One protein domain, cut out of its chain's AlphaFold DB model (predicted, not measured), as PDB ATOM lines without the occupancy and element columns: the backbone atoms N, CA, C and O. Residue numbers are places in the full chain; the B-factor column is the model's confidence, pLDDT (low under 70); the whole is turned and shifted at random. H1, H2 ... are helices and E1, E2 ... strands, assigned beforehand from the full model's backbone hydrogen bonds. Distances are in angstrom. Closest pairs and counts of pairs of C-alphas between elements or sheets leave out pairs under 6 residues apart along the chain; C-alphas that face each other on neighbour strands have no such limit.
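AT A GLANCE: This is residues 19 to 105 of the 114 residues of an uncharacterized protein of Corynebacterium glucuronolyticum ATCC 51866 (UniProt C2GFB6). One strongly twisted sheet is folded over at a bend in its long strand E2 into a half-open, barrel-like cup, with the hairpin of E3 and E4 on the later part of E2, E1 and E5 along its earlier part, and E4 and E5 left unjoined. The short helix H1 lies off the sheet at one end of the longest axis, and the turn between E2 and E3 lies at the other. Along the chain the 87 printed residues have one named helix and five named strands, E1 first, then H1, then the other four strands from E2 to E5; the sheet is branched, its neighbour pairs E1 and E2, E2 and E3, E2 and E5, and E3 and E4 are each antiparallel, and the class is mostly strand. The whole is only just loose, close to compact, with a radius of gyration of the C-alphas of 14.9 A and spans of 42 by 35 by 20 A.

HOW THE PARTS SIT: E1, residues 26 to 28, is antiparallel to E2, residues 48 to 62, with N 26 and O 52 2.9 A apart. H1, residues 32 to 36, is not on the sheet; its O i to N i+4 pair is within hydrogen-bond range. E2 bends by 108 degrees at residue 54. E2 and E3, residues 69 to 76, form a hairpin, with N 59 and O 72 3.0 A apart. E3 and E4, residues 80 to 86, form another, with N 73 and O 83 2.9 A apart; E2, E3 and E4 are a meander, each strand the antiparallel neighbour of the one before. E5, residues 98 to 104, is antiparallel to E2, with N 51 and O 101 2.9 A apart, which completes a Greek key of E2 to E5, the first strand beside the fourth. E1 and E3 lie on one side of E2, E5 on the other. E4 and E5 are only just apart, closest 8.4 A.

IN THESE COORDINATES: E1 begins at C-alpha 26 (29.232, -83.857, 30.440) and measures 6.9 A, H1 6.2 A. E2 measures 24.4 A, E3 22.4 A, E4 19.7 A and E5 17.1 A, ending at C-alpha 104 (25.791, -70.106, 31.981).

THE WHOLE: The farthest C-alphas, of Glu 37 and Gly 67, are 43.3 A apart. The printed part has no cut; the links H1 to E2 and E4 to E5 are long. Residues 19 to 21 have pLDDT under 70.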
ATOM      1  N   GLU A  19      18.804 -89.544  27.795       51.06
ATOM      2  CA  GLU A  19      19.506 -88.833  28.873       51.06
ATOM      3  C   GLU A  19      20.384 -89.729  29.771       51.06
ATOM      4  O   GLU A  19      21.300 -89.211  30.422       51.06
ATOM      5  N   LEU A  20      20.146 -91.048  29.804       49.09
ATOM      6  CA  LEU A  20      20.935 -92.024  30.563       49.09
ATOM      7  C   LEU A  20      22.245 -92.423  29.859       49.09
ATOM      8  O   LEU A  20      23.140 -92.954  30.514       49.09
ATOM      9  N   LEU A  21      22.388 -92.154  28.554       58.19
ATOM     10  CA  LEU A  21      23.611 -92.467  27.793       58.19
ATOM     11  C   LEU A  21      24.738 -91.456  28.044       58.19
ATOM     12  O   LEU A  21      25.902 -91.703  27.720       58.19
ATOM     13  N   ILE A  22      24.406 -90.315  28.646       71.50
ATOM     14  CA  ILE A  22      25.355 -89.261  28.972       71.50
ATOM     15  C   ILE A  22      25.752 -89.409  30.441       71.50
ATOM     16  O   ILE A  22      24.975 -89.096  31.349       71.50
ATOM     17  N   GLY A  23      26.977 -89.893  30.665       84.62
ATOM     18  CA  GLY A  23      27.555 -90.064  31.997       84.62
ATOM     19  C   GLY A  23      27.583 -88.767  32.827       84.62
ATOM     20  O   GLY A  23      27.363 -87.673  32.309       84.62
ATOM     21  N   PRO A  24      27.912 -88.847  34.130       89.75
ATOM     22  CA  PRO A  24      27.791 -87.723  35.070       89.75
ATOM     23  C   PRO A  24      28.808 -86.590  34.842       89.75
ATOM     24  O   PRO A  24      28.865 -85.647  35.627       89.75
ATOM     25  N   LYS A  25      29.635 -86.708  33.801       94.12
ATOM     26  CA  LYS A  25      30.666 -85.757  33.396       94.12
ATOM     27  C   LYS A  25      30.409 -85.373  31.947       94.12
ATOM     28  O   LYS A  25      30.836 -86.080  31.034       94.12
ATOM     29  N   PHE A  26      29.648 -84.305  31.757       93.81
ATOM     30  CA  PHE A  26      29.232 -83.857  30.440       93.81
ATOM     31  C   PHE A  26      29.106 -82.344  30.380       93.81
ATOM     32  O   PHE A  26      28.598 -81.703  31.301       93.81
ATOM     33  N   ILE A  27      29.509 -81.777  29.250       93.19
ATOM     34  CA  ILE A  27      29.232 -80.390  28.924       93.19
ATOM     35  C   ILE A  27      29.073 -80.239  27.415       93.19
ATOM     36  O   ILE A  27      29.888 -80.745  26.643       93.19
ATOM     37  N   ALA A  28      28.031 -79.531  26.988       92.12
ATOM     38  CA  ALA A  28      27.800 -79.241  25.579       92.12
ATOM     39  C   ALA A  28      27.109 -77.892  25.401       92.12
ATOM     40  O   ALA A  28      26.227 -77.525  26.174       92.12
ATOM     41  N   SER A  29      27.475 -77.164  24.347       91.44
ATOM     42  CA  SER A  29      26.708 -76.000  23.911       91.44
ATOM     43  C   SER A  29      25.772 -76.411  22.773       91.44
ATOM     44  O   SER A  29      26.258 -76.928  21.763       91.44
ATOM     45  N   PRO A  30      24.456 -76.145  22.876       88.81
ATOM     46  CA  PRO A  30      23.518 -76.410  21.783       88.81
ATOM     47  C   PRO A  30      23.764 -75.506  20.563       88.81
ATOM     48  O   PRO A  30      23.273 -75.783  19.474       88.81
ATOM     49  N   LEU A  31      24.537 -74.428  20.730       90.81
ATOM     50  CA  LEU A  31      24.824 -73.441  19.691       90.81
ATOM     51  C   LEU A  31      26.148 -73.703  18.962       90.81
ATOM     52  O   LEU A  31      26.440 -73.032  17.972       90.81
ATOM     53  N   LEU A  32      26.944 -74.680  19.413       89.56
ATOM     54  CA  LEU A  32      28.273 -74.927  18.855       89.56
ATOM     55  C   LEU A  32      28.221 -75.419  17.404       89.56
ATOM     56  O   LEU A  32      28.986 -74.930  16.582       89.56
ATOM     57  N   ALA A  33      27.324 -76.351  17.070       90.12
ATOM     58  CA  ALA A  33      27.211 -76.862  15.700       90.12
ATOM     59  C   ALA A  33      26.747 -75.778  14.702       90.12
ATOM     60  O   ALA A  33      27.482 -75.525  13.747       90.12
ATOM     61  N   PRO A  34      25.648 -75.032  14.952       91.31
ATOM     62  CA  PRO A  34      25.260 -73.907  14.097       91.31
ATOM     63  C   PRO A  34      26.350 -72.840  13.941       91.31
ATOM     64  O   PRO A  34      26.487 -72.247  12.870       91.31
ATOM     65  N   LEU A  35      27.140 -72.593  14.993       92.44
ATOM     66  CA  LEU A  35      28.271 -71.667  14.945       92.44
ATOM     67  C   LEU A  35      29.394 -72.182  14.030       92.44
ATOM     68  O   LEU A  35      29.927 -71.416  13.229       92.44
ATOM     69  N   LEU A  36      29.745 -73.470  14.123       91.75
ATOM     70  CA  LEU A  36      30.781 -74.095  13.289       91.75
ATOM     71  C   LEU A  36      30.380 -74.173  11.810       91.75
ATOM     72  O   LEU A  36      31.229 -74.021  10.935       91.75
ATOM     73  N   GLU A  37      29.094 -74.381  11.536       95.50
ATOM     74  CA  GLU A  37      28.535 -74.458  10.180       95.50
ATOM     75  C   GLU A  37      28.303 -73.073   9.548       95.50
ATOM     76  O   GLU A  37      27.988 -72.968   8.363       95.50
ATOM     77  N   GLY A  38      28.475 -71.991  10.319       93.50
ATOM     78  CA  GLY A  38      28.245 -70.620   9.859       93.50
ATOM     79  C   GLY A  38      26.765 -70.239   9.750       93.50
ATOM     80  O   GLY A  38      26.431 -69.234   9.125       93.50
ATOM     81  N   HIS A  39      25.872 -71.023  10.357       94.81
ATOM     82  CA  HIS A  39      24.438 -70.738  10.455       94.81
ATOM     83  C   HIS A  39      24.089 -69.795  11.615       94.81
ATOM     84  O   HIS A  39      22.981 -69.261  11.659       94.81
ATOM     85  N   LEU A  40      25.031 -69.568  12.533       94.12
ATOM     86  CA  LEU A  40      24.920 -68.638  13.652       94.12
ATOM     87  C   LEU A  40      26.115 -67.682  13.648       94.12
ATOM     88  O   LEU A  40      27.263 -68.123  13.562       94.12
ATOM     89  N   ALA A  41      25.871 -66.374  13.760       93.75
ATOM     90  CA  ALA A  41      26.962 -65.418  13.915       93.75
ATOM     91  C   ALA A  41      27.557 -65.520  15.332       93.75
ATOM     92  O   ALA A  41      26.809 -65.701  16.294       93.75
ATOM     93  N   PRO A  42      28.878 -65.329  15.515       90.69
ATOM     94  CA  PRO A  42      29.496 -65.392  16.841       90.69
ATOM     95  C   PRO A  42      28.869 -64.455  17.883       90.69
ATOM     96  O   PRO A  42      28.847 -64.787  19.063       90.69
ATOM     97  N   ALA A  43      28.346 -63.301  17.458       91.06
ATOM     98  CA  ALA A  43      27.685 -62.336  18.339       91.06
ATOM     99  C   ALA A  43      26.323 -62.820  18.873       91.06
ATOM    100  O   ALA A  43      25.871 -62.327  19.903       91.06
ATOM    101  N   ASP A  44      25.707 -63.790  18.197       89.81
ATOM    102  CA  ASP A  44      24.399 -64.349  18.547       89.81
ATOM    103  C   ASP A  44      24.529 -65.660  19.346       89.81
ATOM    104  O   ASP A  44      23.531 -66.243  19.776       89.81
ATOM    105  N   ALA A  45      25.759 -66.142  19.568       89.19
ATOM    106  CA  ALA A  45      26.023 -67.316  20.385       89.19
ATOM    107  C   ALA A  45      25.921 -66.976  21.881       89.19
ATOM    108  O   ALA A  45      26.720 -66.219  22.434       89.19
ATOM    109  N   GLY A  46      24.931 -67.567  22.549       88.44
ATOM    110  CA  GLY A  46      24.763 -67.498  23.997       88.44
ATOM    111  C   GLY A  46      25.777 -68.349  24.768       88.44
ATOM    112  O   GLY A  46      26.403 -69.265  24.235       88.44
ATOM    113  N   SER A  47      25.913 -68.060  26.063       90.12
ATOM    114  CA  SER A  47      26.778 -68.800  26.994       90.12
ATOM    115  C   SER A  47      26.097 -70.000  27.660       90.12
ATOM    116  O   SER A  47      26.673 -70.617  28.557       90.12
ATOM    117  N   ASN A  48      24.866 -70.322  27.265       92.06
ATOM    118  CA  ASN A  48      24.122 -71.451  27.799       92.06
ATOM    119  C   ASN A  48      24.757 -72.782  27.371       92.06
ATOM    120  O   ASN A  48      25.106 -72.987  26.205       92.06
ATOM    121  N   ALA A  49      24.888 -73.692  28.330       92.12
ATOM    122  CA  ALA A  49      25.399 -75.036  28.118       92.12
ATOM    123  C   ALA A  49      24.564 -76.056  28.893       92.12
ATOM    124  O   ALA A  49      24.135 -75.796  30.017       92.12
ATOM    125  N   LEU A  50      24.392 -77.229  28.289       93.94
ATOM    126  CA  LEU A  50      23.954 -78.439  28.973       93.94
ATOM    127  C   LEU A  50      25.121 -78.953  29.816       93.94
ATOM    128  O   LEU A  50      26.257 -78.990  29.331       93.94
ATOM    129  N   PHE A  51      24.854 -79.329  31.063       94.62
ATOM    130  CA  PHE A  51      25.888 -79.607  32.051       94.62
ATOM    131  C   PHE A  51      25.511 -80.777  32.960       94.62
ATOM    132  O   PHE A  51      24.464 -80.768  33.603       94.62
ATOM    133  N   LYS A  52      26.431 -81.738  33.084       96.06
ATOM    134  CA  LYS A  52      26.470 -82.710  34.176       96.06
ATOM    135  C   LYS A  52      27.851 -82.699  34.811       96.06
ATOM    136  O   LYS A  52      28.854 -82.819  34.106       96.06
ATOM    137  N   GLY A  53      27.912 -82.563  36.129       96.50
ATOM    138  CA  GLY A  53      29.181 -82.530  36.848       96.50
ATOM    139  C   GLY A  53      29.129 -83.240  38.189       96.50
ATOM    140  O   GLY A  53      28.174 -83.084  38.952       96.50
ATOM    141  N   VAL A  54      30.189 -83.985  38.501       98.06
ATOM    142  CA  VAL A  54      30.379 -84.610  39.814       98.06
ATOM    143  C   VAL A  54      30.941 -83.577  40.781       98.06
ATOM    144  O   VAL A  54      31.942 -82.932  40.493       98.06
ATOM    145  N   VAL A  55      30.314 -83.433  41.942       98.31
ATOM    146  CA  VAL A  55      30.728 -82.486  42.980       98.31
ATOM    147  C   VAL A  55      31.969 -82.993  43.713       98.31
ATOM    148  O   VAL A  55      31.933 -84.041  44.360       98.31
ATOM    149  N   GLU A  56      33.041 -82.208  43.690       98.44
ATOM    150  CA  GLU A  56      34.315 -82.506  44.358       98.44
ATOM    151  C   GLU A  56      34.512 -81.683  45.639       98.44
ATOM    152  O   GLU A  56      35.172 -82.130  46.577       98.44
ATOM    153  N   GLY A  57      33.892 -80.503  45.722       98.31
ATOM    154  CA  GLY A  57      33.960 -79.632  46.893       98.31
ATOM    155  C   GLY A  57      32.792 -78.656  46.950       98.31
ATOM    156  O   GLY A  57      32.287 -78.230  45.916       98.31
ATOM    157  N   VAL A  58      32.349 -78.301  48.156       98.12
ATOM    158  CA  VAL A  58      31.227 -77.377  48.374       98.12
ATOM    159  C   VAL A  58      31.568 -76.420  49.508       98.12
ATOM    160  O   VAL A  58      31.916 -76.850  50.605       98.12
ATOM    161  N   GLU A  59      31.412 -75.126  49.251       98.00
ATOM    162  CA  GLU A  59      31.546 -74.051  50.233       98.00
ATOM    163  C   GLU A  59      30.303 -73.153  50.175       98.00
ATOM    164  O   GLU A  59      29.802 -72.855  49.091       98.00
ATOM    165  N   VAL A  60      29.796 -72.699  51.326       97.12
ATOM    166  CA  VAL A  60      28.791 -71.625  51.363       97.12
ATOM    167  C   VAL A  60      29.524 -70.295  51.429       97.12
ATOM    168  O   VAL A  60      30.233 -70.024  52.395       97.12
ATOM    169  N   VAL A  61      29.324 -69.456  50.420       97.38
ATOM    170  CA  VAL A  61      29.980 -68.155  50.285       97.38
ATOM    171  C   VAL A  61      28.931 -67.053  50.343       97.38
ATOM    172  O   VAL A  61      27.798 -67.226  49.894       97.38
ATOM    173  N   GLN A  62      29.298 -65.892  50.880       96.94
ATOM    174  CA  GLN A  62      28.452 -64.703  50.841       96.94
ATOM    175  C   GLN A  62      28.777 -63.867  49.599       96.94
ATOM    176  O   GLN A  62      29.934 -63.549  49.327       96.94
ATOM    177  N   ASN A  63      27.759 -63.501  48.823       93.31
ATOM    178  CA  ASN A  63      27.932 -62.573  47.711       93.31
ATOM    179  C   ASN A  63      28.157 -61.156  48.265       93.31
ATOM    180  O   ASN A  63      27.278 -60.609  48.924       93.31
ATOM    181  N   ALA A  64      29.311 -60.552  47.980       93.81
ATOM    182  CA  ALA A  64      29.667 -59.232  48.506       93.81
ATOM    183  C   ALA A  64      28.760 -58.092  48.000       93.81
ATOM    184  O   ALA A  64      28.591 -57.097  48.696       93.81
ATOM    185  N   LEU A  65      28.160 -58.232  46.811       94.12
ATOM    186  CA  LEU A  65      27.289 -57.217  46.207       94.12
ATOM    187  C   LEU A  65      25.851 -57.303  46.725       94.12
ATOM    188  O   LEU A  65      25.188 -56.282  46.878       94.12
ATOM    189  N   THR A  66      25.349 -58.519  46.964       92.69
ATOM    190  CA  THR A  66      23.938 -58.738  47.334       92.69
ATOM    191  C   THR A  66      23.740 -59.131  48.795       92.69
ATOM    192  O   THR A  66      22.606 -59.177  49.267       92.69
ATOM    193  N   GLY A  67      24.815 -59.477  49.506       95.06
ATOM    194  CA  GLY A  67      24.790 -60.011  50.868       95.06
ATOM    195  C   GLY A  67      24.193 -61.418  50.990       95.06
ATOM    196  O   GLY A  67      24.183 -61.973  52.089       95.06
ATOM    197  N   ARG A  68      23.698 -62.011  49.894       95.56
ATOM    198  CA  ARG A  68      23.011 -63.310  49.901       95.56
ATOM    199  C   ARG A  68      24.011 -64.471  49.855       95.56
ATOM    200  O   ARG A  68      25.015 -64.369  49.143       95.56
ATOM    201  N   PRO A  69      23.750 -65.577  50.574       97.31
ATOM    202  CA  PRO A  69      24.579 -66.767  50.477       97.31
ATOM    203  C   PRO A  69      24.369 -67.488  49.139       97.31
ATOM    204  O   PRO A  69      23.296 -67.413  48.533       97.31
ATOM    205  N   TRP A  70      25.386 -68.227  48.710       97.50
ATOM    206  CA  TRP A  70      25.362 -69.121  47.552       97.50
ATOM    207  C   TRP A  70      26.343 -70.281  47.771       97.50
ATOM    208  O   TRP A  70      27.249 -70.177  48.600       97.50
ATOM    209  N   TYR A  71      26.162 -71.392  47.055       98.00
ATOM    210  CA  TYR A  71      27.123 -72.494  47.078       98.00
ATOM    211  C   TYR A  71      28.165 -72.295  45.986       98.00
ATOM    212  O   TYR A  71      27.835 -72.262  44.798       98.00
ATOM    213  N   LYS A  72      29.426 -72.220  46.397       97.56
ATOM    214  CA  LYS A  72      30.588 -72.320  45.526       97.56
ATOM    215  C   LYS A  72      30.977 -73.788  45.434       97.56
ATOM    216  O   LYS A  72      31.487 -74.360  46.396       97.56
ATOM    217  N   VAL A  73      30.693 -74.396  44.290       98.19
ATOM    218  CA  VAL A  73      30.867 -75.832  44.081       98.19
ATOM    219  C   VAL A  73      32.022 -76.079  43.121       98.19
ATOM    220  O   VAL A  73      31.994 -75.593  41.997       98.19
ATOM    221  N   ALA A  74      33.036 -76.819  43.555       98.31
ATOM    222  CA  ALA A  74      34.014 -77.407  42.647       98.31
ATOM    223  C   ALA A  74      33.390 -78.668  42.044       98.31
ATOM    224  O   ALA A  74      32.931 -79.538  42.793       98.31
ATOM    225  N   ALA A  75      33.330 -78.746  40.717       97.88
ATOM    226  CA  ALA A  75      32.730 -79.867  40.009       97.88
ATOM    227  C   ALA A  75      33.586 -80.302  38.818       97.88
ATOM    228  O   ALA A  75      34.256 -79.485  38.188       97.88
ATOM    229  N   ASP A  76      33.508 -81.586  38.494       97.50
ATOM    230  CA  ASP A  76      34.135 -82.174  37.317       97.50
ATOM    231  C   ASP A  76      33.052 -82.592  36.315       97.50
ATOM    232  O   ASP A  76      32.296 -83.534  36.568       97.50
ATOM    233  N   CYS A  77      32.982 -81.890  35.181       95.19
ATOM    234  CA  CYS A  77      32.109 -82.215  34.046       95.19
ATOM    235  C   CYS A  77      32.859 -82.870  32.868       95.19
ATOM    236  O   CYS A  77      32.379 -82.868  31.736       95.19
ATOM    237  N   GLY A  78      34.055 -83.409  33.121       93.88
ATOM    238  CA  GLY A  78      35.047 -83.798  32.113       93.88
ATOM    239  C   GLY A  78      36.216 -82.810  32.063       93.88
ATOM    240  O   GLY A  78      37.299 -83.147  31.588       93.88
ATOM    241  N   VAL A  79      36.006 -81.609  32.607       92.94
ATOM    242  CA  VAL A  79      37.031 -80.622  32.951       92.94
ATOM    243  C   VAL A  79      36.710 -80.016  34.328       92.94
ATOM    244  O   VAL A  79      35.529 -79.880  34.662       92.94
ATOM    245  N   PRO A  80      37.719 -79.623  35.130       94.94
ATOM    246  CA  PRO A  80      37.482 -78.981  36.421       94.94
ATOM    247  C   PRO A  80      36.845 -77.596  36.254       94.94
ATOM    248  O   PRO A  80      37.384 -76.742  35.545       94.94
ATOM    249  N   VAL A  81      35.730 -77.353  36.944       95.44
ATOM    250  CA  VAL A  81      35.010 -76.072  36.917       95.44
ATOM    251  C   VAL A  81      34.545 -75.641  38.306       95.44
ATOM    252  O   VAL A  81      34.421 -76.439  39.234       95.44
ATOM    253  N   MET A  82      34.236 -74.349  38.429       96.44
ATOM    254  CA  MET A  82      33.515 -73.799  39.573       96.44
ATOM    255  C   MET A  82      32.079 -73.479  39.165       96.44
ATOM    256  O   MET A  82      31.857 -72.696  38.244       96.44
ATOM    257  N   VAL A  83      31.111 -74.038  39.884       95.81
ATOM    258  CA  VAL A  83      29.680 -73.801  39.687       95.81
ATOM    259  C   VAL A  83      29.155 -72.952  40.839       95.81
ATOM    260  O   VAL A  83      29.329 -73.284  42.013       95.81
ATOM    261  N   ALA A  84      28.507 -71.839  40.503       95.62
ATOM    262  CA  ALA A  84      27.776 -71.024  41.461       95.62
ATOM    263  C   ALA A  84      26.317 -71.486  41.504       95.62
ATOM    264  O   ALA A  84      25.590 -71.322  40.527       95.62
ATOM    265  N   MET A  85      25.884 -72.047  42.633       95.44
ATOM    266  CA  MET A  85      24.500 -72.489  42.822       95.44
ATOM    267  C   MET A  85      23.781 -71.618  43.858       95.44
ATOM    268  O   MET A  85      24.402 -71.161  44.825       95.44
ATOM    269  N   PRO A  86      22.464 -71.395  43.716       92.81
ATOM    270  CA  PRO A  86      21.697 -70.663  44.715       92.81
ATOM    271  C   PRO A  86      21.710 -71.403  46.057       92.81
ATOM    272  O   PRO A  86      21.613 -72.628  46.104       92.81
ATOM    273  N   ALA A  87      21.758 -70.670  47.174       93.94
ATOM    274  CA  ALA A  87      21.694 -71.278  48.509       93.94
ATOM    275  C   ALA A  87      20.373 -72.030  48.779       93.94
ATOM    276  O   ALA A  87      20.302 -72.846  49.697       93.94
ATOM    277  N   THR A  88      19.344 -71.765  47.972       93.81
ATOM    278  CA  THR A  88      18.037 -72.428  47.997       93.81
ATOM    279  C   THR A  88      17.990 -73.721  47.178       93.81
ATOM    280  O   THR A  88      16.910 -74.287  47.053       93.81
ATOM    281  N   ALA A  89      19.105 -74.169  46.588       93.06
ATOM    282  CA  ALA A  89      19.152 -75.426  45.843       93.06
ATOM    283  C   ALA A  89      18.707 -76.610  46.722       93.06
ATOM    284  O   ALA A  89      19.204 -76.779  47.841       93.06
ATOM    285  N   ASP A  90      17.791 -77.418  46.186       92.00
ATOM    286  CA  ASP A  90      17.259 -78.629  46.805       92.00
ATOM    287  C   ASP A  90      17.227 -79.764  45.760       92.00
ATOM    288  O   ASP A  90      16.598 -79.589  44.714       92.00
ATOM    289  N   PRO A  91      17.924 -80.894  45.980       92.31
ATOM    290  CA  PRO A  91      18.782 -81.177  47.128       92.31
ATOM    291  C   PRO A  91      19.998 -80.244  47.202       92.31
ATOM    292  O   PRO A  91      20.515 -79.762  46.194       92.31
ATOM    293  N   LYS A  92      20.496 -80.019  48.423       95.88
ATOM    294  CA  LYS A  92      21.753 -79.286  48.632       95.88
ATOM    295  C   LYS A  92      22.914 -80.019  47.940       95.88
ATOM    296  O   LYS A  92      22.987 -81.249  48.052       95.88
ATOM    297  N   PRO A  93      23.854 -79.301  47.297       96.50
ATOM    298  CA  PRO A  93      25.023 -79.933  46.700       96.50
ATOM    299  C   PRO A  93      25.868 -80.605  47.786       96.50
ATOM    300  O   PRO A  93      26.083 -80.056  48.869       96.50
ATOM    301  N   LYS A  94      26.354 -81.809  47.489       97.12
ATOM    302  CA  LYS A  94      27.199 -82.607  48.384       97.12
ATOM    303  C   LYS A  94      28.294 -83.292  47.581       97.12
ATOM    304  O   LYS A  94      28.048 -83.677  46.443       97.12
ATOM    305  N   ILE A  95      29.465 -83.475  48.185       98.25
ATOM    306  CA  ILE A  95      30.592 -84.194  47.570       98.25
ATOM    307  C   ILE A  95      30.139 -85.590  47.114       98.25
ATOM    308  O   ILE A  95      29.430 -86.286  47.843       98.25
ATOM    309  N   GLY A  96      30.518 -85.967  45.890       97.19
ATOM    310  CA  GLY A  96      30.093 -87.195  45.212       97.19
ATOM    311  C   GLY A  96      28.683 -87.146  44.612       97.19
ATOM    312  O   GLY A  96      28.278 -88.096  43.948       97.19
ATOM    313  N   GLY A  97      27.926 -86.067  44.837       96.25
ATOM    314  CA  GLY A  97      26.663 -85.809  44.148       96.25
ATOM    315  C   GLY A  97      26.874 -85.375  42.698       96.25
ATOM    316  O   GLY A  97      27.987 -85.034  42.300       96.25
ATOM    317  N   VAL A  98      25.791 -85.365  41.922       95.81
ATOM    318  CA  VAL A  98      25.776 -84.890  40.534       95.81
ATOM    319  C   VAL A  98      24.935 -83.623  40.457       95.81
ATOM    320  O   VAL A  98      23.838 -83.570  41.013       95.81
ATOM    321  N   ILE A  99      25.469 -82.606  39.790       95.12
ATOM    322  CA  ILE A  99      24.713 -81.446  39.319       95.12
ATOM    323  C   ILE A  99      24.294 -81.760  37.887       95.12
ATOM    324  O   ILE A  99      25.154 -82.133  37.092       95.12
ATOM    325  N   ASP A 100      23.013 -81.598  37.577       93.62
ATOM    326  CA  ASP A 100      22.434 -81.828  36.254       93.62
ATOM    327  C   ASP A 100      21.544 -80.636  35.880       93.62
ATOM    328  O   ASP A 100      20.754 -80.173  36.711       93.62
ATOM    329  N   GLY A 101      21.708 -80.113  34.666       91.62
ATOM    330  CA  GLY A 101      20.852 -79.069  34.117       91.62
ATOM    331  C   GLY A 101      21.568 -78.122  33.160       91.62
ATOM    332  O   GLY A 101      22.569 -78.455  32.527       91.62
ATOM    333  N   GLU A 102      21.034 -76.908  33.058       92.88
ATOM    334  CA  GLU A 102      21.596 -75.839  32.237       92.88
ATOM    335  C   GLU A 102      22.413 -74.862  33.083       92.88
ATOM    336  O   GLU A 102      22.023 -74.478  34.190       92.88
ATOM    337  N   VAL A 103      23.543 -74.421  32.537       93.31
ATOM    338  CA  VAL A 103      24.420 -73.431  33.169       93.31
ATOM    339  C   VAL A 103      24.779 -72.322  32.190       93.31
ATOM    340  O   VAL A 103      24.823 -72.524  30.977       93.31
ATOM    341  N   PHE A 104      25.103 -71.151  32.731       93.38
ATOM    342  CA  PHE A 104      25.791 -70.106  31.981       93.38
ATOM    343  C   PHE A 104      27.296 -70.269  32.160       93.38
ATOM    344  O   PHE A 104      27.833 -70.063  33.252       93.38
ATOM    345  N   MET A 105      27.983 -70.618  31.077       89.69
ATOM    346  CA  MET A 105      29.432 -70.735  31.075       89.69
ATOM    347  C   MET A 105      30.055 -69.349  31.011       89.69
ATOM    348  O   MET A 105      29.887 -68.603  30.049       89.69
TER     349      MET A 105